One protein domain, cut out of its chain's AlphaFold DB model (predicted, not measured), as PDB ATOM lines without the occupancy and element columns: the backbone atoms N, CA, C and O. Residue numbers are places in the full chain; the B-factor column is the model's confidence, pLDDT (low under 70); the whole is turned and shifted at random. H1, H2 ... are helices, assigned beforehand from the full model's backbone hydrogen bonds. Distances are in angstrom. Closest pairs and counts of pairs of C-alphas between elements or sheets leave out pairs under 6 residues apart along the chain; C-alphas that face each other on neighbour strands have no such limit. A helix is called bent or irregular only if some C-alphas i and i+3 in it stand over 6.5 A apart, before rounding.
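AT A GLANCE: This is residues 884 to 988 and 995 to 1039 of the 1093 residues of the protein "NACHT domain-containing protein" of Nostoc sp. 'Peltigera membranacea cyanobiont' 232 (UniProt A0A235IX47). Four helices, H3, H4, H5 and H7, stand side by side as an up-and-down bundle, with each neighbour in the ring H3, H4, H5, H7 and back to H3 touching the next. H1 joins the bundle at H3 with residues 900 to 904, short H2 and H8 lie on the H1 side, and H6 lies beyond the end of the bundle where H7 begins. The printed part has 150 residues with eight named helices, H1 to H8 in chain order, and no named strand; the class is all helix. It is compact, with a radius of gyration of the C-alphas of 15.8 A, and spans 48 by 38 by 26 A.

IN THESE COORDINATES: H1, residues 890 to 905, is 22.9 A long and begins at C-alpha 890, (30.015, 51.516, 53.649). H2 is residues 920 to 923. H3, residues 929 to 945, is the longest helix by residues and measures 24.6 A. H4, residues 953 to 966, measures 21.2 A and is only just irregular: C-alphas 962 and 965 are 6.6 A apart. H5, residues 970 to 980, measures 15.2 A. H6 is residues 996 to 1004. H7, residues 1006 to 1021, measures 21.5 A. H8, residues 1031 to 1039, ends at C-alpha 1039, (10.374, 56.352, 61.379).

HOW THE PARTS SIT: H3 is the hub, touching H1, H4 and H7. H3 and H4 form a helical hairpin, opposite ways at a shallow tilt of 16 degrees; their closest C-alphas, of Leu 933 and Ala 963, are 4.8 A apart. H4 and H5 form another, at 14 degrees, closest at Ala 957 and Lys 980, C-alphas 6.0 A apart. H5 touches H7, opposite ways at 16 degrees, closest at Leu 972 and His 1020, C-alphas 6.7 A apart. H7 touches H3, opposite ways at 23 degrees, closest at Ser 944 and Met 1010, C-alphas 6.7 A apart. H1 touches H3 with residues 900 to 904 alone, the same way at 18 degrees, closest at Ile 904 and Lys 942, C-alphas 5.6 A apart. H2 is close to H1 but not clearly touching, with the C-alphas of Phe 896 and Ile 923 7.5 A apart. H8 and H1 are near each other. H6 and H7 meet only through their link. In H1, H3, H5, H6, H7 and H8 every O i to N i+4 pair is within hydrogen-bond range; in H4, 8 of 10 are, and H2 is too short for such a pair.

THE WHOLE: The two C-alphas farthest apart, of Glu 889 and Val 997, are 50.0 A apart. Residues 989 to 994 are not printed, and C-alphas 988 and 995 across the cut are 14.9 A apart. The link from H1 to H2, residues 906 to 919, is long. The mean pLDDT of the printed part is 72.1; 49 residues are under 70, among them residues 906 to 928, 946 to 954 and 995 to 1005.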
ATOM      1  N   PHE A 884      37.313  54.879  58.458       70.12
ATOM      2  CA  PHE A 884      37.317  53.459  58.768       70.12
ATOM      3  C   PHE A 884      37.687  52.603  57.548       70.12
ATOM      4  O   PHE A 884      36.977  52.596  56.545       70.12
ATOM      5  N   ASN A 885      38.783  51.842  57.628       66.75
ATOM      6  CA  ASN A 885      39.206  50.943  56.551       66.75
ATOM      7  C   ASN A 885      38.680  49.522  56.803       66.75
ATOM      8  O   ASN A 885      39.264  48.762  57.574       66.75
ATOM      9  N   SER A 886      37.560  49.163  56.176       70.12
ATOM     10  CA  SER A 886      36.856  47.906  56.440       70.12
ATOM     11  C   SER A 886      36.667  47.052  55.195       70.12
ATOM     12  O   SER A 886      36.449  47.601  54.118       70.12
ATOM     13  N   PRO A 887      36.638  45.713  55.336       71.75
ATOM     14  CA  PRO A 887      36.189  44.829  54.264       71.75
ATOM     15  C   PRO A 887      34.667  44.877  54.028       71.75
ATOM     16  O   PRO A 887      34.190  44.241  53.090       71.75
ATOM     17  N   TYR A 888      33.893  45.565  54.879       76.00
ATOM     18  CA  TYR A 888      32.436  45.658  54.757       76.00
ATOM     19  C   TYR A 888      31.995  46.881  53.946       76.00
ATOM     20  O   TYR A 888      32.643  47.926  53.954       76.00
ATOM     21  N   GLU A 889      30.840  46.766  53.293       76.50
ATOM     22  CA  GLU A 889      30.230  47.854  52.527       76.50
ATOM     23  C   GLU A 889      29.902  49.063  53.418       76.50
ATOM     24  O   GLU A 889      29.395  48.931  54.538       76.50
ATOM     25  N   ALA A 890      30.134  50.270  52.895       82.69
ATOM     26  CA  ALA A 890      30.015  51.516  53.649       82.69
ATOM     27  C   ALA A 890      28.625  51.729  54.283       82.69
ATOM     28  O   ALA A 890      28.519  52.333  55.347       82.69
ATOM     29  N   HIS A 891      27.537  51.265  53.660       78.75
ATOM     30  CA  HIS A 891      26.188  51.382  54.239       78.75
ATOM     31  C   HIS A 891      25.973  50.490  55.460       78.75
ATOM     32  O   HIS A 891      25.301  50.901  56.402       78.75
ATOM     33  N   THR A 892      26.585  49.305  55.495       77.44
ATOM     34  CA  THR A 892      26.485  48.375  56.626       77.44
ATOM     35  C   THR A 892      27.120  48.990  57.872       77.44
ATOM     36  O   THR A 892      26.578  48.901  58.973       77.44
ATOM     37  N   ILE A 893      28.231  49.700  57.679       81.12
ATOM     38  CA  ILE A 893      28.937  50.424  58.738       81.12
ATOM     39  C   ILE A 893      28.131  51.653  59.188       81.12
ATOM     40  O   ILE A 893      28.018  51.910  60.387       81.12
ATOM     41  N   ARG A 894      27.497  52.379  58.255       86.69
ATOM     42  CA  ARG A 894      26.602  53.503  58.589       86.69
ATOM     43  C   ARG A 894      25.408  53.061  59.438       86.69
ATOM     44  O   ARG A 894      25.122  53.705  60.441       86.69
ATOM     45  N   VAL A 895      24.758  51.946  59.090       81.38
ATOM     46  CA  VAL A 895      23.663  51.354  59.885       81.38
ATOM     47  C   VAL A 895      24.134  51.021  61.303       81.38
ATOM     48  O   VAL A 895      23.448  51.335  62.273       81.38
ATOM     49  N   PHE A 896      25.321  50.424  61.435       81.00
ATOM     50  CA  PHE A 896      25.904  50.098  62.735       81.00
ATOM     51  C   PHE A 896      26.108  51.343  63.615       81.00
ATOM     52  O   PHE A 896      25.678  51.356  64.770       81.00
ATOM     53  N   TYR A 897      26.709  52.410  63.078       84.56
ATOM     54  CA  TYR A 897      26.923  53.643  63.844       84.56
ATOM     55  C   TYR A 897      25.635  54.437  64.088       84.56
ATOM     56  O   TYR A 897      25.514  55.062  65.144       84.56
ATOM     57  N   PHE A 898      24.651  54.358  63.189       86.00
ATOM     58  CA  PHE A 898      23.312  54.898  63.427       86.00
ATOM     59  C   PHE A 898      22.676  54.267  64.671       86.00
ATOM     60  O   PHE A 898      22.189  54.977  65.550       86.00
ATOM     61  N   GLU A 899      22.730  52.940  64.786       77.25
ATOM     62  CA  GLU A 899      22.183  52.207  65.934       77.25
ATOM     63  C   GLU A 899      22.923  52.516  67.237       77.25
ATOM     64  O   GLU A 899      22.292  52.753  68.269       77.25
ATOM     65  N   ILE A 900      24.258  52.575  67.197       79.44
ATOM     66  CA  ILE A 900      25.066  52.969  68.359       79.44
ATOM     67  C   ILE A 900      24.689  54.372  68.831       79.44
ATOM     68  O   ILE A 900      24.391  54.564  70.010       79.44
ATOM     69  N   GLY A 901      24.686  55.346  67.924       81.75
ATOM     70  CA  GLY A 901      24.420  56.736  68.271       81.75
ATOM     71  C   GLY A 901      22.995  56.953  68.779       81.75
ATOM     72  O   GLY A 901      22.806  57.572  69.827       81.75
ATOM     73  N   LYS A 902      21.998  56.347  68.116       79.06
ATOM     74  CA  LYS A 902      20.604  56.344  68.583       79.06
ATOM     75  C   LYS A 902      20.497  55.731  69.978       79.06
ATOM     76  O   LYS A 902      19.840  56.297  70.847       79.06
ATOM     77  N   SER A 903      21.159  54.598  70.214       72.50
ATOM     78  CA  SER A 903      21.093  53.888  71.491       72.50
ATOM     79  C   SER A 903      21.732  54.645  72.659       72.50
ATOM     80  O   SER A 903      21.334  54.396  73.795       72.50
ATOM     81  N   ILE A 904      22.718  55.508  72.412       75.25
ATOM     82  CA  ILE A 904      23.360  56.341  73.443       75.25
ATOM     83  C   ILE A 904      22.468  57.537  73.819       75.25
ATOM     84  O   ILE A 904      22.498  57.987  74.961       75.25
ATOM     85  N   CYS A 905      21.634  58.015  72.891       74.19
ATOM     86  CA  CYS A 905      20.742  59.157  73.109       74.19
ATOM     87  C   CYS A 905      19.417  58.800  73.824       74.19
ATOM     88  O   CYS A 905      18.676  59.697  74.218       74.19
ATOM     89  N   ILE A 906      19.091  57.510  74.000       67.50
ATOM     90  CA  ILE A 906      17.868  57.059  74.692       67.50
ATOM     91  C   ILE A 906      18.103  57.046  76.209       67.50
ATOM     92  O   ILE A 906      18.886  56.237  76.703       67.50
ATOM     93  N   LYS A 907      17.381  57.899  76.951       59.31
ATOM     94  CA  LYS A 907      17.482  58.010  78.423       59.31
ATOM     95  C   LYS A 907      16.529  57.076  79.195       59.31
ATOM     96  O   LYS A 907      16.751  56.844  80.374       59.31
ATOM     97  N   THR A 908      15.510  56.502  78.546       46.19
ATOM     98  CA  THR A 908      14.477  55.655  79.184       46.19
ATOM     99  C   THR A 908      14.159  54.404  78.350       46.19
ATOM    100  O   THR A 908      13.793  54.525  77.181       46.19
ATOM    101  N   GLY A 909      14.235  53.210  78.957       43.34
ATOM    102  CA  GLY A 909      13.666  51.961  78.419       43.34
ATOM    103  C   GLY A 909      14.660  50.881  77.950       43.34
ATOM    104  O   GLY A 909      15.692  51.150  77.330       43.34
ATOM    105  N   PHE A 910      14.315  49.616  78.219       38.94
ATOM    106  CA  PHE A 910      15.048  48.416  77.799       38.94
ATOM    107  C   PHE A 910      14.821  48.124  76.303       38.94
ATOM    108  O   PHE A 910      14.056  47.238  75.934       38.94
ATOM    109  N   SER A 911      15.505  48.840  75.405       40.44
ATOM    110  CA  SER A 911      15.763  48.287  74.069       40.44
ATOM    111  C   SER A 911      16.984  47.380  74.177       40.44
ATOM    112  O   SER A 911      18.134  47.834  74.223       40.44
ATOM    113  N   SER A 912      16.743  46.075  74.311       37.41
ATOM    114  CA  SER A 912      17.824  45.099  74.295       37.41
ATOM    115  C   SER A 912      18.634  45.298  73.009       37.41
ATOM    116  O   SER A 912      18.104  45.293  71.901       37.41
ATOM    117  N   LEU A 913      19.952  45.440  73.128       40.44
ATOM    118  CA  LEU A 913      20.855  45.363  71.972       40.44
ATOM    119  C   LEU A 913      20.924  43.936  71.376       40.44
ATOM    120  O   LEU A 913      21.733  43.668  70.490       40.44
ATOM    121  N   TYR A 914      20.060  43.030  71.847       37.94
ATOM    122  CA  TYR A 914      19.727  41.758  71.209       37.94
ATOM    123  C   TYR A 914      18.684  41.918  70.084       37.94
ATOM    124  O   TYR A 914      18.566  41.026  69.248       37.94
ATOM    125  N   GLY A 915      17.966  43.046  70.023       38.72
ATOM    126  CA  GLY A 915      16.927  43.340  69.032       38.72
ATOM    127  C   GLY A 915      17.354  44.304  67.924       38.72
ATOM    128  O   GLY A 915      16.556  45.150  67.531       38.72
ATOM    129  N   ILE A 916      18.598  44.224  67.434       41.00
ATOM    130  CA  ILE A 916      19.049  45.081  66.327       41.00
ATOM    131  C   ILE A 916      18.231  44.745  65.073       41.00
ATOM    132  O   ILE A 916      18.236  43.611  64.589       41.00
ATOM    133  N   GLY A 917      17.477  45.735  64.597       36.22
ATOM    134  CA  GLY A 917      16.415  45.577  63.610       36.22
ATOM    135  C   GLY A 917      16.892  45.322  62.182       36.22
ATOM    136  O   GLY A 917      16.092  44.856  61.378       36.22
ATOM    137  N   PHE A 918      18.157  45.549  61.855       39.12
ATOM    138  CA  PHE A 918      18.767  45.086  60.611       39.12
ATOM    139  C   PHE A 918      19.425  43.741  60.863       39.12
ATOM    140  O   PHE A 918      20.273  43.674  61.747       39.12
ATOM    141  N   ASN A 919      19.013  42.708  60.104       41.16
ATOM    142  CA  ASN A 919      19.551  41.341  60.092       41.16
ATOM    143  C   ASN A 919      20.575  41.118  61.215       41.16
ATOM    144  O   ASN A 919      21.768  41.364  61.026       41.16
ATOM    145  N   SER A 920      20.127  40.663  62.389       43.84
ATOM    146  CA  SER A 920      21.026  40.351  63.511       43.84
ATOM    147  C   SER A 920      22.149  39.389  63.095       43.84
ATOM    148  O   SER A 920      23.199  39.357  63.723       43.84
ATOM    149  N   LEU A 921      21.973  38.682  61.974       38.31
ATOM    150  CA  LEU A 921      22.956  37.883  61.247       38.31
ATOM    151  C   LEU A 921      24.074  38.667  60.534       38.31
ATOM    152  O   LEU A 921      25.150  38.109  60.386       38.31
ATOM    153  N   ILE A 922      23.873  39.906  60.080       43.06
ATOM    154  CA  ILE A 922      24.930  40.741  59.473       43.06
ATOM    155  C   ILE A 922      25.781  41.350  60.587       43.06
ATOM    156  O   ILE A 922      26.991  41.165  60.593       43.06
ATOM    157  N   ILE A 923      25.160  41.967  61.597       46.56
ATOM    158  CA  ILE A 923      25.890  42.616  62.701       46.56
ATOM    159  C   ILE A 923      26.540  41.596  63.652       46.56
ATOM    160  O   ILE A 923      27.579  41.887  64.239       46.56
ATOM    161  N   SER A 924      25.998  40.377  63.778       42.56
ATOM    162  CA  SER A 924      26.697  39.277  64.473       42.56
ATOM    163  C   SER A 924      27.844  38.664  63.660       42.56
ATOM    164  O   SER A 924      28.695  38.000  64.244       42.56
ATOM    165  N   LYS A 925      27.905  38.911  62.342       44.66
ATOM    166  CA  LYS A 925      29.004  38.499  61.451       44.66
ATOM    167  C   LYS A 925      30.059  39.586  61.224       44.66
ATOM    168  O   LYS A 925      31.094  39.273  60.645       44.66
ATOM    169  N   LEU A 926      29.835  40.821  61.687       54.75
ATOM    170  CA  LEU A 926      30.822  41.908  61.675       54.75
ATOM    171  C   LEU A 926      31.934  41.632  62.708       54.75
ATOM    172  O   LEU A 926      32.011  42.281  63.748       54.75
ATOM    173  N   ILE A 927      32.781  40.637  62.446       56.66
ATOM    174  CA  ILE A 927      33.931  40.286  63.292       56.66
ATOM    175  C   ILE A 927      35.126  41.113  62.815       56.66
ATOM    176  O   ILE A 927      35.947  40.654  62.027       56.66
ATOM    177  N   TYR A 928      35.172  42.377  63.228       68.88
ATOM    178  CA  TYR A 928      36.309  43.263  62.986       68.88
ATOM    179  C   TYR A 928      36.644  43.996  64.277       68.88
ATOM    180  O   TYR A 928      35.753  44.576  64.901       68.88
ATOM    181  N   ASP A 929      37.913  43.948  64.676       72.75
ATOM    182  CA  ASP A 929      38.367  44.338  66.016       72.75
ATOM    183  C   ASP A 929      37.906  45.748  66.406       72.75
ATOM    184  O   ASP A 929      37.397  45.957  67.506       72.75
ATOM    185  N   GLU A 930      37.960  46.706  65.477       76.50
ATOM    186  CA  GLU A 930      37.522  48.077  65.750       76.50
ATOM    187  C   GLU A 930      35.999  48.231  65.928       76.50
ATOM    188  O   GLU A 930      35.559  49.053  66.734       76.50
ATOM    189  N   ILE A 931      35.186  47.424  65.232       78.94
ATOM    190  CA  ILE A 931      33.718  47.397  65.397       78.94
ATOM    191  C   ILE A 931      33.369  46.768  66.751       78.94
ATOM    192  O   ILE A 931      32.505  47.269  67.472       78.94
ATOM    193  N   CYS A 932      34.061  45.687  67.123       76.75
ATOM    194  CA  CYS A 932      33.907  45.017  68.416       76.75
ATOM    195  C   CYS A 932      34.278  45.939  69.586       76.75
ATOM    196  O   CYS A 932      33.562  45.974  70.593       76.75
ATOM    197  N   LEU A 933      35.355  46.717  69.431       84.94
ATOM    198  CA  LEU A 933      35.780  47.739  70.384       84.94
ATOM    199  C   LEU A 933      34.705  48.819  70.560       84.94
ATOM    200  O   LEU A 933      34.227  49.028  71.677       84.94
ATOM    201  N   ASP A 934      34.281  49.461  69.467       86.12
ATOM    202  CA  ASP A 934      33.293  50.548  69.506       86.12
ATOM    203  C   ASP A 934      31.948  50.063  70.081       86.12
ATOM    204  O   ASP A 934      31.345  50.740  70.918       86.12
ATOM    205  N   ARG A 935      31.508  48.850  69.713       82.12
ATOM    206  CA  ARG A 935      30.300  48.213  70.262       82.12
ATOM    207  C   ARG A 935      30.395  48.009  71.771       82.12
ATOM    208  O   ARG A 935      29.439  48.307  72.484       82.12
ATOM    209  N   SER A 936      31.513  47.476  72.256       81.25
ATOM    210  CA  SER A 936      31.695  47.163  73.679       81.25
ATOM    211  C   SER A 936      31.736  48.433  74.529       81.25
ATOM    212  O   SER A 936      31.079  48.505  75.568       81.25
ATOM    213  N   LEU A 937      32.417  49.478  74.053       85.62
ATOM    214  CA  LEU A 937      32.436  50.781  74.723       85.62
ATOM    215  C   LEU A 937      31.050  51.444  74.734       85.62
ATOM    216  O   LEU A 937      30.617  51.938  75.774       85.62
ATOM    217  N   ALA A 938      30.316  51.398  73.617       83.44
ATOM    218  CA  ALA A 938      28.952  51.924  73.538       83.44
ATOM    219  C   ALA A 938      27.984  51.220  74.506       83.44
ATOM    220  O   ALA A 938      27.165  51.883  75.140       83.44
ATOM    221  N   GLN A 939      28.097  49.897  74.670       78.25
ATOM    222  CA  GLN A 939      27.316  49.131  75.652       78.25
ATOM    223  C   GLN A 939      27.626  49.543  77.088       78.25
ATOM    224  O   GLN A 939      26.712  49.760  77.883       78.25
ATOM    225  N   CYS A 940      28.917  49.685  77.402       81.44
ATOM    226  CA  CYS A 940      29.373  50.138  78.710       81.44
ATOM    227  C   CYS A 940      28.767  51.511  79.054       81.44
ATOM    228  O   CYS A 940      28.209  51.695  80.138       81.44
ATOM    229  N   LEU A 941      28.793  52.450  78.101       82.00
ATOM    230  CA  LEU A 941      28.201  53.775  78.271       82.00
ATOM    231  C   LEU A 941      26.668  53.719  78.399       82.00
ATOM    232  O   LEU A 941      26.120  54.338  79.305       82.00
ATOM    233  N   LYS A 942      25.971  52.936  77.562       77.69
ATOM    234  CA  LYS A 942      24.501  52.790  77.605       77.69
ATOM    235  C   LYS A 942      24.004  52.296  78.963       77.69
ATOM    236  O   LYS A 942      23.078  52.874  79.526       77.69
ATOM    237  N   ILE A 943      24.621  51.238  79.492       73.62
ATOM    238  CA  ILE A 943      24.282  50.676  80.813       73.62
ATOM    239  C   ILE A 943      24.565  51.684  81.928       73.62
ATOM    240  O   ILE A 943      23.952  51.628  82.989       73.62
ATOM    241  N   SER A 944      25.485  52.617  81.696       75.69
ATOM    242  CA  SER A 944      25.773  53.674  82.656       75.69
ATOM    243  C   SER A 944      24.718  54.791  82.632       75.69
ATOM    244  O   SER A 944      24.372  55.303  83.686       75.69
ATOM    245  N   ILE A 945      24.149  55.117  81.464       71.75
ATOM    246  CA  ILE A 945      23.145  56.188  81.297       71.75
ATOM    247  C   ILE A 945      21.760  55.825  81.879       71.75
ATOM    248  O   ILE A 945      21.024  56.719  82.289       71.75
ATOM    249  N   ASN A 946      21.371  54.543  81.910       66.19
ATOM    250  CA  ASN A 946      20.026  54.128  82.331       66.19
ATOM    251  C   ASN A 946      19.919  53.941  83.862       66.19
ATOM    252  O   ASN A 946      20.386  52.943  84.415       66.19
ATOM    253  N   THR A 947      19.263  54.892  84.535       54.44
ATOM    254  CA  THR A 947      19.198  55.013  86.003       54.44
ATOM    255  C   THR A 947      18.401  53.917  86.717       54.44
ATOM    256  O   THR A 947      18.604  53.704  87.909       54.44
ATOM    257  N   GLU A 948      17.521  53.183  86.023       51.84
ATOM    258  CA  GLU A 948      16.782  52.045  86.613       51.84
ATOM    259  C   GLU A 948      17.690  50.847  86.950       51.84
ATOM    260  O   GLU A 948      17.305  49.977  87.731       51.84
ATOM    261  N   TYR A 949      18.910  50.805  86.399       52.91
ATOM    262  CA  TYR A 949      19.813  49.653  86.476       52.91
ATOM    263  C   TYR A 949      21.243  50.018  86.918       52.91
ATOM    264  O   TYR A 949      22.188  49.281  86.625       52.91
ATOM    265  N   CYS A 950      21.414  51.100  87.689       48.44
ATOM    266  CA  CYS A 950      22.697  51.544  88.274       48.44
ATOM    267  C   CYS A 950      23.435  50.488  89.137       48.44
ATOM    268  O   CYS A 950      24.538  50.741  89.619       48.44
ATOM    269  N   TYR A 951      22.878  49.287  89.317       52.50
ATOM    270  CA  TYR A 951      23.435  48.217  90.145       52.50
ATOM    271  C   TYR A 951      24.381  47.241  89.417       52.50
ATOM    272  O   TYR A 951      25.025  46.433  90.082       52.50
ATOM    273  N   ASN A 952      24.557  47.331  88.092       61.25
ATOM    274  CA  ASN A 952      25.422  46.402  87.342       61.25
ATOM    275  C   ASN A 952      26.839  46.951  87.074       61.25
ATOM    276  O   ASN A 952      27.320  46.992  85.937       61.25
ATOM    277  N   LEU A 953      27.561  47.329  88.136       68.06
ATOM    278  CA  LEU A 953      28.996  47.664  88.062       68.06
ATOM    279  C   LEU A 953      29.836  46.526  87.442       68.06
ATOM    280  O   LEU A 953      30.851  46.780  86.791       68.06
ATOM    281  N   THR A 954      29.388  45.277  87.603       68.44
ATOM    282  CA  THR A 954      29.967  44.075  86.986       68.44
ATOM    283  C   THR A 954      29.833  44.068  85.466       68.44
ATOM    284  O   THR A 954      30.803  43.749  84.783       68.44
ATOM    285  N   ASP A 955      28.691  44.485  84.915       71.19
ATOM    286  CA  ASP A 955      28.495  44.532  83.461       71.19
ATOM    287  C   ASP A 955      29.377  45.615  82.831       71.19
ATOM    288  O   ASP A 955      29.982  45.396  81.782       71.19
ATOM    289  N   ARG A 956      29.540  46.765  83.501       77.69
ATOM    290  CA  ARG A 956      30.464  47.826  83.055       77.69
ATOM    291  C   ARG A 956      31.897  47.308  82.961       77.69
ATOM    292  O   ARG A 956      32.561  47.523  81.944       77.69
ATOM    293  N   ALA A 957      32.356  46.599  83.995       76.38
ATOM    294  CA  ALA A 957      33.683  45.987  84.022       76.38
ATOM    295  C   ALA A 957      33.833  44.916  82.932       76.38
ATOM    296  O   ALA A 957      34.849  44.895  82.238       76.38
ATOM    297  N   PHE A 958      32.801  44.092  82.731       79.31
ATOM    298  CA  PHE A 958      32.752  43.081  81.679       79.31
ATOM    299  C   PHE A 958      32.904  43.692  80.283       79.31
ATOM    300  O   PHE A 958      33.758  43.252  79.520       79.31
ATOM    301  N   PHE A 959      32.149  44.741  79.943       81.12
ATOM    302  CA  PHE A 959      32.253  45.361  78.618       81.12
ATOM    303  C   PHE A 959      33.604  46.044  78.377       81.12
ATOM    304  O   PHE A 959      34.109  46.008  77.256       81.12
ATOM    305  N   ILE A 960      34.233  46.614  79.413       82.94
ATOM    306  CA  ILE A 960      35.609  47.121  79.298       82.94
ATOM    307  C   ILE A 960      36.597  45.964  79.090       82.94
ATOM    308  O   ILE A 960      37.514  46.084  78.279       82.94
ATOM    309  N   ASP A 961      36.397  44.827  79.757       82.00
ATOM    310  CA  ASP A 961      37.229  43.634  79.570       82.00
ATOM    311  C   ASP A 961      37.086  42.997  78.196       82.00
ATOM    312  O   ASP A 961      38.078  42.537  77.636       82.00
ATOM    313  N   VAL A 962      35.886  43.029  77.622       81.00
ATOM    314  CA  VAL A 962      35.662  42.632  76.230       81.00
ATOM    315  C   VAL A 962      36.309  43.632  75.268       81.00
ATOM    316  O   VAL A 962      36.826  43.219  74.237       81.00
ATOM    317  N   ALA A 963      36.345  44.929  75.595       83.88
ATOM    318  CA  ALA A 963      36.934  45.967  74.747       83.88
ATOM    319  C   ALA A 963      38.476  45.921  74.698       83.88
ATOM    320  O   ALA A 963      39.062  46.045  73.625       83.88
ATOM    321  N   ILE A 964      39.144  45.749  75.847       85.25
ATOM    322  CA  ILE A 964      40.610  45.862  75.998       85.25
ATOM    323  C   ILE A 964      41.430  45.005  75.006       85.25
ATOM    324  O   ILE A 964      42.440  45.516  74.509       85.25
ATOM    325  N   PRO A 965      41.070  43.738  74.710       85.00
ATOM    326  CA  PRO A 965      41.783  42.908  73.739       85.00
ATOM    327  C   PRO A 965      41.854  43.515  72.335       85.00
ATOM    328  O   PRO A 965      42.834  43.282  71.635       85.00
ATOM    329  N   TYR A 966      40.861  44.321  71.956       83.62
ATOM    330  CA  TYR A 966      40.749  44.932  70.630       83.62
ATOM    331  C   TYR A 966      41.406  46.320  70.534       83.62
ATOM    332  O   TYR A 966      41.402  46.939  69.472       83.62
ATOM    333  N   VAL A 967      41.972  46.842  71.629       85.69
ATOM    334  CA  VAL A 967      42.611  48.166  71.647       85.69
ATOM    335  C   VAL A 967      44.058  48.076  71.162       85.69
ATOM    336  O   VAL A 967      44.929  47.552  71.862       85.69
ATOM    337  N   THR A 968      44.321  48.656  69.992       82.56
ATOM    338  CA  THR A 968      45.662  48.779  69.399       82.56
ATOM    339  C   THR A 968      46.437  49.989  69.931       82.56
ATOM    340  O   THR A 968      47.661  49.938  70.034       82.56
ATOM    341  N   GLU A 969      45.741  51.059  70.326       87.12
ATOM    342  CA  GLU A 969      46.339  52.299  70.825       87.12
ATOM    343  C   GLU A 969      46.770  52.191  72.311       87.12
ATOM    344  O   GLU A 969      45.927  51.975  73.193       87.12
ATOM    345  N   PRO A 970      48.063  52.387  72.643       86.12
ATOM    346  CA  PRO A 970      48.558  52.242  74.016       86.12
ATOM    347  C   PRO A 970      47.942  53.234  75.012       86.12
ATOM    348  O   PRO A 970      47.676  52.866  76.161       86.12
ATOM    349  N   GLU A 971      47.702  54.477  74.582       90.25
ATOM    350  CA  GLU A 971      47.132  55.529  75.429       90.25
ATOM    351  C   GLU A 971      45.678  55.213  75.803       90.25
ATOM    352  O   GLU A 971      45.332  55.207  76.990       90.25
ATOM    353  N   LEU A 972      44.854  54.833  74.821       89.81
ATOM    354  CA  LEU A 972      43.480  54.392  75.049       89.81
ATOM    355  C   LEU A 972      43.423  53.177  75.985       89.81
ATOM    356  O   LEU A 972      42.641  53.162  76.938       89.81
ATOM    357  N   LYS A 973      44.288  52.176  75.779       89.06
ATOM    358  CA  LYS A 973      44.350  50.979  76.637       89.06
ATOM    359  C   LYS A 973      44.692  51.338  78.083       89.06
ATOM    360  O   LYS A 973      44.119  50.773  79.019       89.06
ATOM    361  N   GLN A 974      45.590  52.304  78.283       89.81
ATOM    362  CA  GLN A 974      45.934  52.808  79.609       89.81
ATOM    363  C   GLN A 974      44.766  53.575  80.249       89.81
ATOM    364  O   GLN A 974      44.456  53.329  81.420       89.81
ATOM    365  N   LYS A 975      44.109  54.478  79.507       90.81
ATOM    366  CA  LYS A 975      42.947  55.252  79.980       90.81
ATOM    367  C   LYS A 975      41.779  54.326  80.363       90.81
ATOM    368  O   LYS A 975      41.267  54.439  81.478       90.81
ATOM    369  N   LEU A 976      41.442  53.335  79.531       88.31
ATOM    370  CA  LEU A 976      40.424  52.317  79.837       88.31
ATOM    371  C   LEU A 976      40.819  51.435  81.030       88.31
ATOM    372  O   LEU A 976      39.995  51.175  81.904       88.31
ATOM    373  N   GLY A 977      42.091  51.040  81.138       85.12
ATOM    374  CA  GLY A 977      42.595  50.298  82.296       85.12
ATOM    375  C   GLY A 977      42.497  51.083  83.612       85.12
ATOM    376  O   GLY A 977      42.232  50.496  84.661       85.12
ATOM    377  N   ARG A 978      42.668  52.414  83.584       86.56
ATOM    378  CA  ARG A 978      42.453  53.293  84.750       86.56
ATOM    379  C   ARG A 978      40.975  53.416  85.118       86.56
ATOM    380  O   ARG A 978      40.671  53.449  86.308       86.56
ATOM    381  N   LEU A 979      40.081  53.475  84.129       85.88
ATOM    382  CA  LEU A 979      38.631  53.476  84.351       85.88
ATOM    383  C   LEU A 979      38.150  52.138  84.920       85.88
ATOM    384  O   LEU A 979      37.374  52.138  85.871       85.88
ATOM    385  N   LYS A 980      38.683  51.011  84.425       83.44
ATOM    386  CA  LYS A 980      38.391  49.670  84.953       83.44
ATOM    387  C   LYS A 980      38.793  49.524  86.420       83.44
ATOM    388  O   LYS A 980      38.042  48.963  87.199       83.44
ATOM    389  N   LYS A 981      39.960  50.040  86.822       81.69
ATOM    390  CA  LYS A 981      40.431  49.973  88.222       81.69
ATOM    391  C   LYS A 981      39.531  50.714  89.219       81.69
ATOM    392  O   LYS A 981      39.668  50.493  90.416       81.69
ATOM    393  N   GLN A 982      38.659  51.598  88.735       78.38
ATOM    394  CA  GLN A 982      37.650  52.290  89.541       78.38
ATOM    395  C   GLN A 982      36.358  51.460  89.688       78.38
ATOM    396  O   GLN A 982      35.474  51.855  90.440       78.38
ATOM    397  N   LEU A 983      36.256  50.316  88.997       75.25
ATOM    398  CA  LEU A 983      35.154  49.355  89.062       75.25
ATOM    399  C   LEU A 983      35.572  48.088  89.846       75.25
ATOM    400  O   LEU A 983      36.760  47.752  89.893       75.25
ATOM    401  N   PRO A 984      34.623  47.359  90.461       63.47
ATOM    402  CA  PRO A 984      34.906  46.117  91.184       63.47
ATOM    403  C   PRO A 984      35.407  44.992  90.254       63.47
ATOM    404  O   PRO A 984      34.993  44.877  89.103       63.47
ATOM    405  N   ASN A 985      36.300  44.135  90.763       56.00
ATOM    406  CA  ASN A 985      36.843  42.986  90.024       56.00
ATOM    407  C   ASN A 985      35.826  41.831  89.926       56.00
ATOM    408  O   ASN A 985      35.260  41.419  90.935       56.00
ATOM    409  N   LEU A 986      35.700  41.229  88.737       51.94
ATOM    410  CA  LEU A 986      34.765  40.134  88.414       51.94
ATOM    411  C   LEU A 986      35.043  38.787  89.125       51.94
ATOM    412  O   LEU A 986      34.228  37.876  89.036       51.94
ATOM    413  N   ASN A 987      36.165  38.647  89.840       47.97
ATOM    414  CA  ASN A 987      36.627  37.372  90.412       47.97
ATOM    415  C   ASN A 987      36.299  37.164  91.904       47.97
ATOM    416  O   ASN A 987      36.885  36.284  92.532       47.97
ATOM    417  N   VAL A 988      35.403  37.955  92.504       46.72
ATOM    418  CA  VAL A 988      35.102  37.849  93.943       46.72
ATOM    419  C   VAL A 988      33.677  37.342  94.166       46.72
ATOM    420  O   VAL A 988      32.714  38.098  94.111       46.72
ATOM    421  N   SER A 995      27.441  46.539 100.991       51.81
ATOM    422  CA  SER A 995      27.250  47.497 102.086       51.81
ATOM    423  C   SER A 995      26.713  48.822 101.519       51.81
ATOM    424  O   SER A 995      27.302  49.401 100.604       51.81
ATOM    425  N   GLN A 996      25.595  49.313 102.067       49.06
ATOM    426  CA  GLN A 996      24.917  50.551 101.641       49.06
ATOM    427  C   GLN A 996      25.884  51.744 101.479       49.06
ATOM    428  O   GLN A 996      25.685  52.606 100.631       49.06
ATOM    429  N   VAL A 997      26.970  51.775 102.260       45.91
ATOM    430  CA  VAL A 997      28.019  52.807 102.229       45.91
ATOM    431  C   VAL A 997      28.849  52.772 100.938       45.91
ATOM    432  O   VAL A 997      29.158  53.828 100.394       45.91
ATOM    433  N   PHE A 998      29.192  51.591 100.411       54.09
ATOM    434  CA  PHE A 998      30.001  51.468  99.190       54.09
ATOM    435  C   PHE A 998      29.186  51.795  97.934       54.09
ATOM    436  O   PHE A 998      29.684  52.465  97.033       54.09
ATOM    437  N   ILE A 999      27.910  51.398  97.922       56.59
ATOM    438  CA  ILE A 999      26.939  51.784  96.890       56.59
ATOM    439  C   ILE A 999      26.769  53.309  96.889       56.59
ATOM    440  O   ILE A 999      26.921  53.931  95.846       56.59
ATOM    441  N   ASN A1000      26.586  53.933  98.057       52.50
ATOM    442  CA  ASN A1000      26.432  55.388  98.162       52.50
ATOM    443  C   ASN A1000      27.683  56.173  97.707       52.50
ATOM    444  O   ASN A1000      27.551  57.213  97.066       52.50
ATOM    445  N   ILE A1001      28.898  55.684  97.990       53.38
ATOM    446  CA  ILE A1001      30.159  56.317  97.547       53.38
ATOM    447  C   ILE A1001      30.410  56.102  96.041       53.38
ATOM    448  O   ILE A1001      30.927  57.000  95.369       53.38
ATOM    449  N   ALA A1002      30.044  54.935  95.499       55.84
ATOM    450  CA  ALA A1002      30.124  54.645  94.067       55.84
ATOM    451  C   ALA A1002      29.106  55.472  93.259       55.84
ATOM    452  O   ALA A1002      29.470  56.026  92.224       55.84
ATOM    453  N   MET A1003      27.881  55.637  93.773       56.03
ATOM    454  CA  MET A1003      26.838  56.485  93.181       56.03
ATOM    455  C   MET A1003      27.232  57.971  93.178       56.03
ATOM    456  O   MET A1003      26.993  58.668  92.198       56.03
ATOM    457  N   ALA A1004      27.918  58.461  94.219       58.44
ATOM    458  CA  ALA A1004      28.366  59.859  94.292       58.44
ATOM    459  C   ALA A1004      29.427  60.246  93.235       58.44
ATOM    460  O   ALA A1004      29.609  61.427  92.954       58.44
ATOM    461  N   ASN A1005      30.132  59.270  92.647       65.50
ATOM    462  CA  ASN A1005      31.156  59.486  91.613       65.50
ATOM    463  C   ASN A1005      30.742  58.956  90.229       65.50
ATOM    464  O   ASN A1005      31.558  58.949  89.304       65.50
ATOM    465  N   GLU A1006      29.500  58.500  90.080       70.44
ATOM    466  CA  GLU A1006      29.016  57.817  88.883       70.44
ATOM    467  C   GLU A1006      28.953  58.746  87.668       70.44
ATOM    468  O   GLU A1006      29.521  58.423  86.625       70.44
ATOM    469  N   GLU A1007      28.362  59.936  87.813       71.69
ATOM    470  CA  GLU A1007      28.310  60.945  86.745       71.69
ATOM    471  C   GLU A1007      29.712  61.354  86.276       71.69
ATOM    472  O   GLU A1007      29.989  61.424  85.080       71.69
ATOM    473  N   LEU A1008      30.639  61.537  87.221       78.19
ATOM    474  CA  LEU A1008      32.038  61.865  86.946       78.19
ATOM    475  C   LEU A1008      32.780  60.734  86.226       78.19
ATOM    476  O   LEU A1008      33.627  60.998  85.372       78.19
ATOM    477  N   TRP A1009      32.512  59.475  86.575       84.00
ATOM    478  CA  TRP A1009      33.101  58.323  85.895       84.00
ATOM    479  C   TRP A1009      32.541  58.169  84.478       84.00
ATOM    480  O   TRP A1009      33.313  57.970  83.537       84.00
ATOM    481  N   MET A1010      31.224  58.324  84.314       81.00
ATOM    482  CA  MET A1010      30.558  58.294  83.011       81.00
ATOM    483  C   MET A1010      31.092  59.369  82.076       81.00
ATOM    484  O   MET A1010      31.411  59.070  80.927       81.00
ATOM    485  N   GLU A1011      31.243  60.599  82.566       83.88
ATOM    486  CA  GLU A1011      31.733  61.704  81.747       83.88
ATOM    487  C   GLU A1011      33.202  61.506  81.350       83.88
ATOM    488  O   GLU A1011      33.589  61.795  80.217       83.88
ATOM    489  N   LYS A1012      34.019  60.899  82.224       87.75
ATOM    490  CA  LYS A1012      35.379  60.467  81.866       87.75
ATOM    491  C   LYS A1012      35.372  59.377  80.795       87.75
ATOM    492  O   LYS A1012      36.147  59.475  79.849       87.75
ATOM    493  N   LEU A1013      34.522  58.353  80.916       88.00
ATOM    494  CA  LEU A1013      34.387  57.311  79.892       88.00
ATOM    495  C   LEU A1013      33.954  57.922  78.551       88.00
ATOM    496  O   LEU A1013      34.571  57.638  77.527       88.00
ATOM    497  N   ARG A1014      32.947  58.801  78.570       88.75
ATOM    498  CA  ARG A1014      32.455  59.523  77.395       88.75
ATOM    499  C   ARG A1014      33.555  60.364  76.749       88.75
ATOM    500  O   ARG A1014      33.747  60.264  75.544       88.75
ATOM    501  N   THR A1015      34.321  61.115  77.540       90.25
ATOM    502  CA  THR A1015      35.460  61.916  77.055       90.25
ATOM    503  C   THR A1015      36.488  61.032  76.346       90.25
ATOM    504  O   THR A1015      36.864  61.313  75.214       90.25
ATOM    505  N   VAL A1016      36.876  59.905  76.956       90.81
ATOM    506  CA  VAL A1016      37.823  58.947  76.356       90.81
ATOM    507  C   VAL A1016      37.280  58.355  75.051       90.81
ATOM    508  O   VAL A1016      38.023  58.211  74.081       90.81
ATOM    509  N   MET A1017      35.990  58.014  75.009       90.31
ATOM    510  CA  MET A1017      35.334  57.494  73.807       90.31
ATOM    511  C   MET A1017      35.283  58.536  72.679       90.31
ATOM    512  O   MET A1017      35.523  58.189  71.522       90.31
ATOM    513  N   ILE A1018      35.017  59.802  73.002       89.94
ATOM    514  CA  ILE A1018      34.973  60.896  72.029       89.94
ATOM    515  C   ILE A1018      36.379  61.180  71.488       89.94
ATOM    516  O   ILE A1018      36.569  61.150  70.276       89.94
ATOM    517  N   GLU A1019      37.369  61.369  72.366       90.25
ATOM    518  CA  GLU A1019      38.753  61.704  71.996       90.25
ATOM    519  C   GLU A1019      39.405  60.643  71.104       90.25
ATOM    520  O   GLU A1019      39.990  60.969  70.075       90.25
ATOM    521  N   HIS A1020      39.313  59.369  71.495       89.00
ATOM    522  CA  HIS A1020      40.084  58.304  70.845       89.00
ATOM    523  C   HIS A1020      39.302  57.544  69.782       89.00
ATOM    524  O   HIS A1020      39.889  56.940  68.887       89.00
ATOM    525  N   ARG A1021      37.972  57.498  69.906       87.62
ATOM    526  CA  ARG A1021      37.121  56.677  69.040       87.62
ATOM    527  C   ARG A1021      36.087  57.500  68.282       87.62
ATOM    528  O   ARG A1021      35.437  56.935  67.410       87.62
ATOM    529  N   ASN A1022      35.932  58.799  68.551       88.62
ATOM    530  CA  ASN A1022      34.894  59.643  67.958       88.62
ATOM    531  C   ASN A1022      33.481  59.031  68.130       88.62
ATOM    532  O   ASN A1022      32.676  59.036  67.204       88.62
ATOM    533  N   ILE A1023      33.186  58.436  69.293       85.88
ATOM    534  CA  ILE A1023      31.862  57.888  69.657       85.88
ATOM    535  C   ILE A1023      31.470  58.368  71.065       85.88
ATOM    536  O   ILE A1023      32.340  58.713  71.852       85.88
ATOM    537  N   GLY A1024      30.180  58.347  71.422       80.06
ATOM    538  CA  GLY A1024      29.729  58.692  72.785       80.06
ATOM    539  C   GLY A1024      29.028  60.046  72.941       80.06
ATOM    540  O   GLY A1024      28.624  60.379  74.055       80.06
ATOM    541  N   TYR A1025      28.855  60.804  71.854       86.06
ATOM    542  CA  TYR A1025      28.118  62.070  71.857       86.06
ATOM    543  C   TYR A1025      26.656  61.890  72.291       86.06
ATOM    544  O   TYR A1025      25.971  60.979  71.825       86.06
ATOM    545  N   ASP A1026      26.174  62.797  73.146       82.44
ATOM    546  CA  ASP A1026      24.744  62.996  73.399       82.44
ATOM    547  C   ASP A1026      24.250  64.129  72.488       82.44
ATOM    548  O   ASP A1026      24.553  65.305  72.707       82.44
ATOM    549  N   PHE A1027      23.504  63.777  71.440       84.19
ATOM    550  CA  PHE A1027      22.948  64.742  70.486       84.19
ATOM    551  C   PHE A1027      21.732  65.506  71.050       84.19
ATOM    552  O   PHE A1027      21.218  66.410  70.387       84.19
ATOM    553  N   ASN A1028      21.287  65.190  72.276       83.75
ATOM    554  CA  ASN A1028      20.170  65.838  72.969       83.75
ATOM    555  C   ASN A1028      18.899  65.912  72.106       83.75
ATOM    556  O   ASN A1028      18.304  66.985  71.920       83.75
ATOM    557  N   PHE A1029      18.508  64.765  71.548       85.56
ATOM    558  CA  PHE A1029      17.259  64.634  70.809       85.56
ATOM    559  C   PHE A1029      16.061  64.744  71.751       85.56
ATOM    560  O   PHE A1029      16.026  64.119  72.811       85.56
ATOM    561  N   ASN A1030      15.059  65.525  71.356       85.44
ATOM    562  CA  ASN A1030      13.758  65.508  72.024       85.44
ATOM    563  C   ASN A1030      12.913  64.298  71.564       85.44
ATOM    564  O   ASN A1030      13.263  63.600  70.613       85.44
ATOM    565  N   GLU A1031      11.766  64.060  72.206       82.31
ATOM    566  CA  GLU A1031      10.889  62.924  71.873       82.31
ATOM    567  C   GLU A1031      10.417  62.914  70.408       82.31
ATOM    568  O   GLU A1031      10.351  61.852  69.786       82.31
ATOM    569  N   LYS A1032      10.133  64.087  69.821       85.12
ATOM    570  CA  LYS A1032       9.720  64.197  68.410       85.12
ATOM    571  C   LYS A1032      10.859  63.813  67.467       85.12
ATOM    572  O   LYS A1032      10.629  63.106  66.491       85.12
ATOM    573  N   GLU A1033      12.080  64.249  67.768       87.25
ATOM    574  CA  GLU A1033      13.293  63.911  67.013       87.25
ATOM    575  C   GLU A1033      13.602  62.414  67.105       87.25
ATOM    576  O   GLU A1033      13.916  61.784  66.096       87.25
ATOM    577  N   MET A1034      13.417  61.817  68.285       83.31
ATOM    578  CA  MET A1034      13.575  60.377  68.488       83.31
ATOM    579  C   MET A1034      12.545  59.557  67.704       83.31
ATOM    580  O   MET A1034      12.917  58.582  67.048       83.31
ATOM    581  N   LYS A1035      11.272  59.977  67.703       83.69
ATOM    582  CA  LYS A1035      10.220  59.350  66.886       83.69
ATOM    583  C   LYS A1035      10.518  59.489  65.389       83.69
ATOM    584  O   LYS A1035      10.341  58.536  64.636       83.69
ATOM    585  N   LEU A1036      11.031  60.644  64.957       87.25
ATOM    586  CA  LEU A1036      11.422  60.875  63.565       87.25
ATOM    587  C   LEU A1036      12.592  59.971  63.136       87.25
ATOM    588  O   LEU A1036      12.541  59.386  62.055       87.25
ATOM    589  N   LEU A1037      13.606  59.791  63.990       86.38
ATOM    590  CA  LEU A1037      14.711  58.847  63.762       86.38
ATOM    591  C   LEU A1037      14.238  57.388  63.706       86.38
ATOM    592  O   LEU A1037      14.795  56.594  62.951       86.38
ATOM    593  N   GLU A1038      13.230  57.016  64.499       83.00
ATOM    594  CA  GLU A1038      12.616  55.687  64.437       83.00
ATOM    595  C   GLU A1038      11.892  55.462  63.109       83.00
ATOM    596  O   GLU A1038      12.173  54.469  62.441       83.00
ATOM    597  N   ILE A1039      11.054  56.412  62.681       85.31
ATOM    598  CA  ILE A1039      10.374  56.352  61.379       85.31
ATOM    599  C   ILE A1039      11.403  56.261  60.250       85.31
ATOM    600  O   ILE A1039      11.282  55.397  59.385       85.31
TER     601      ILE A1039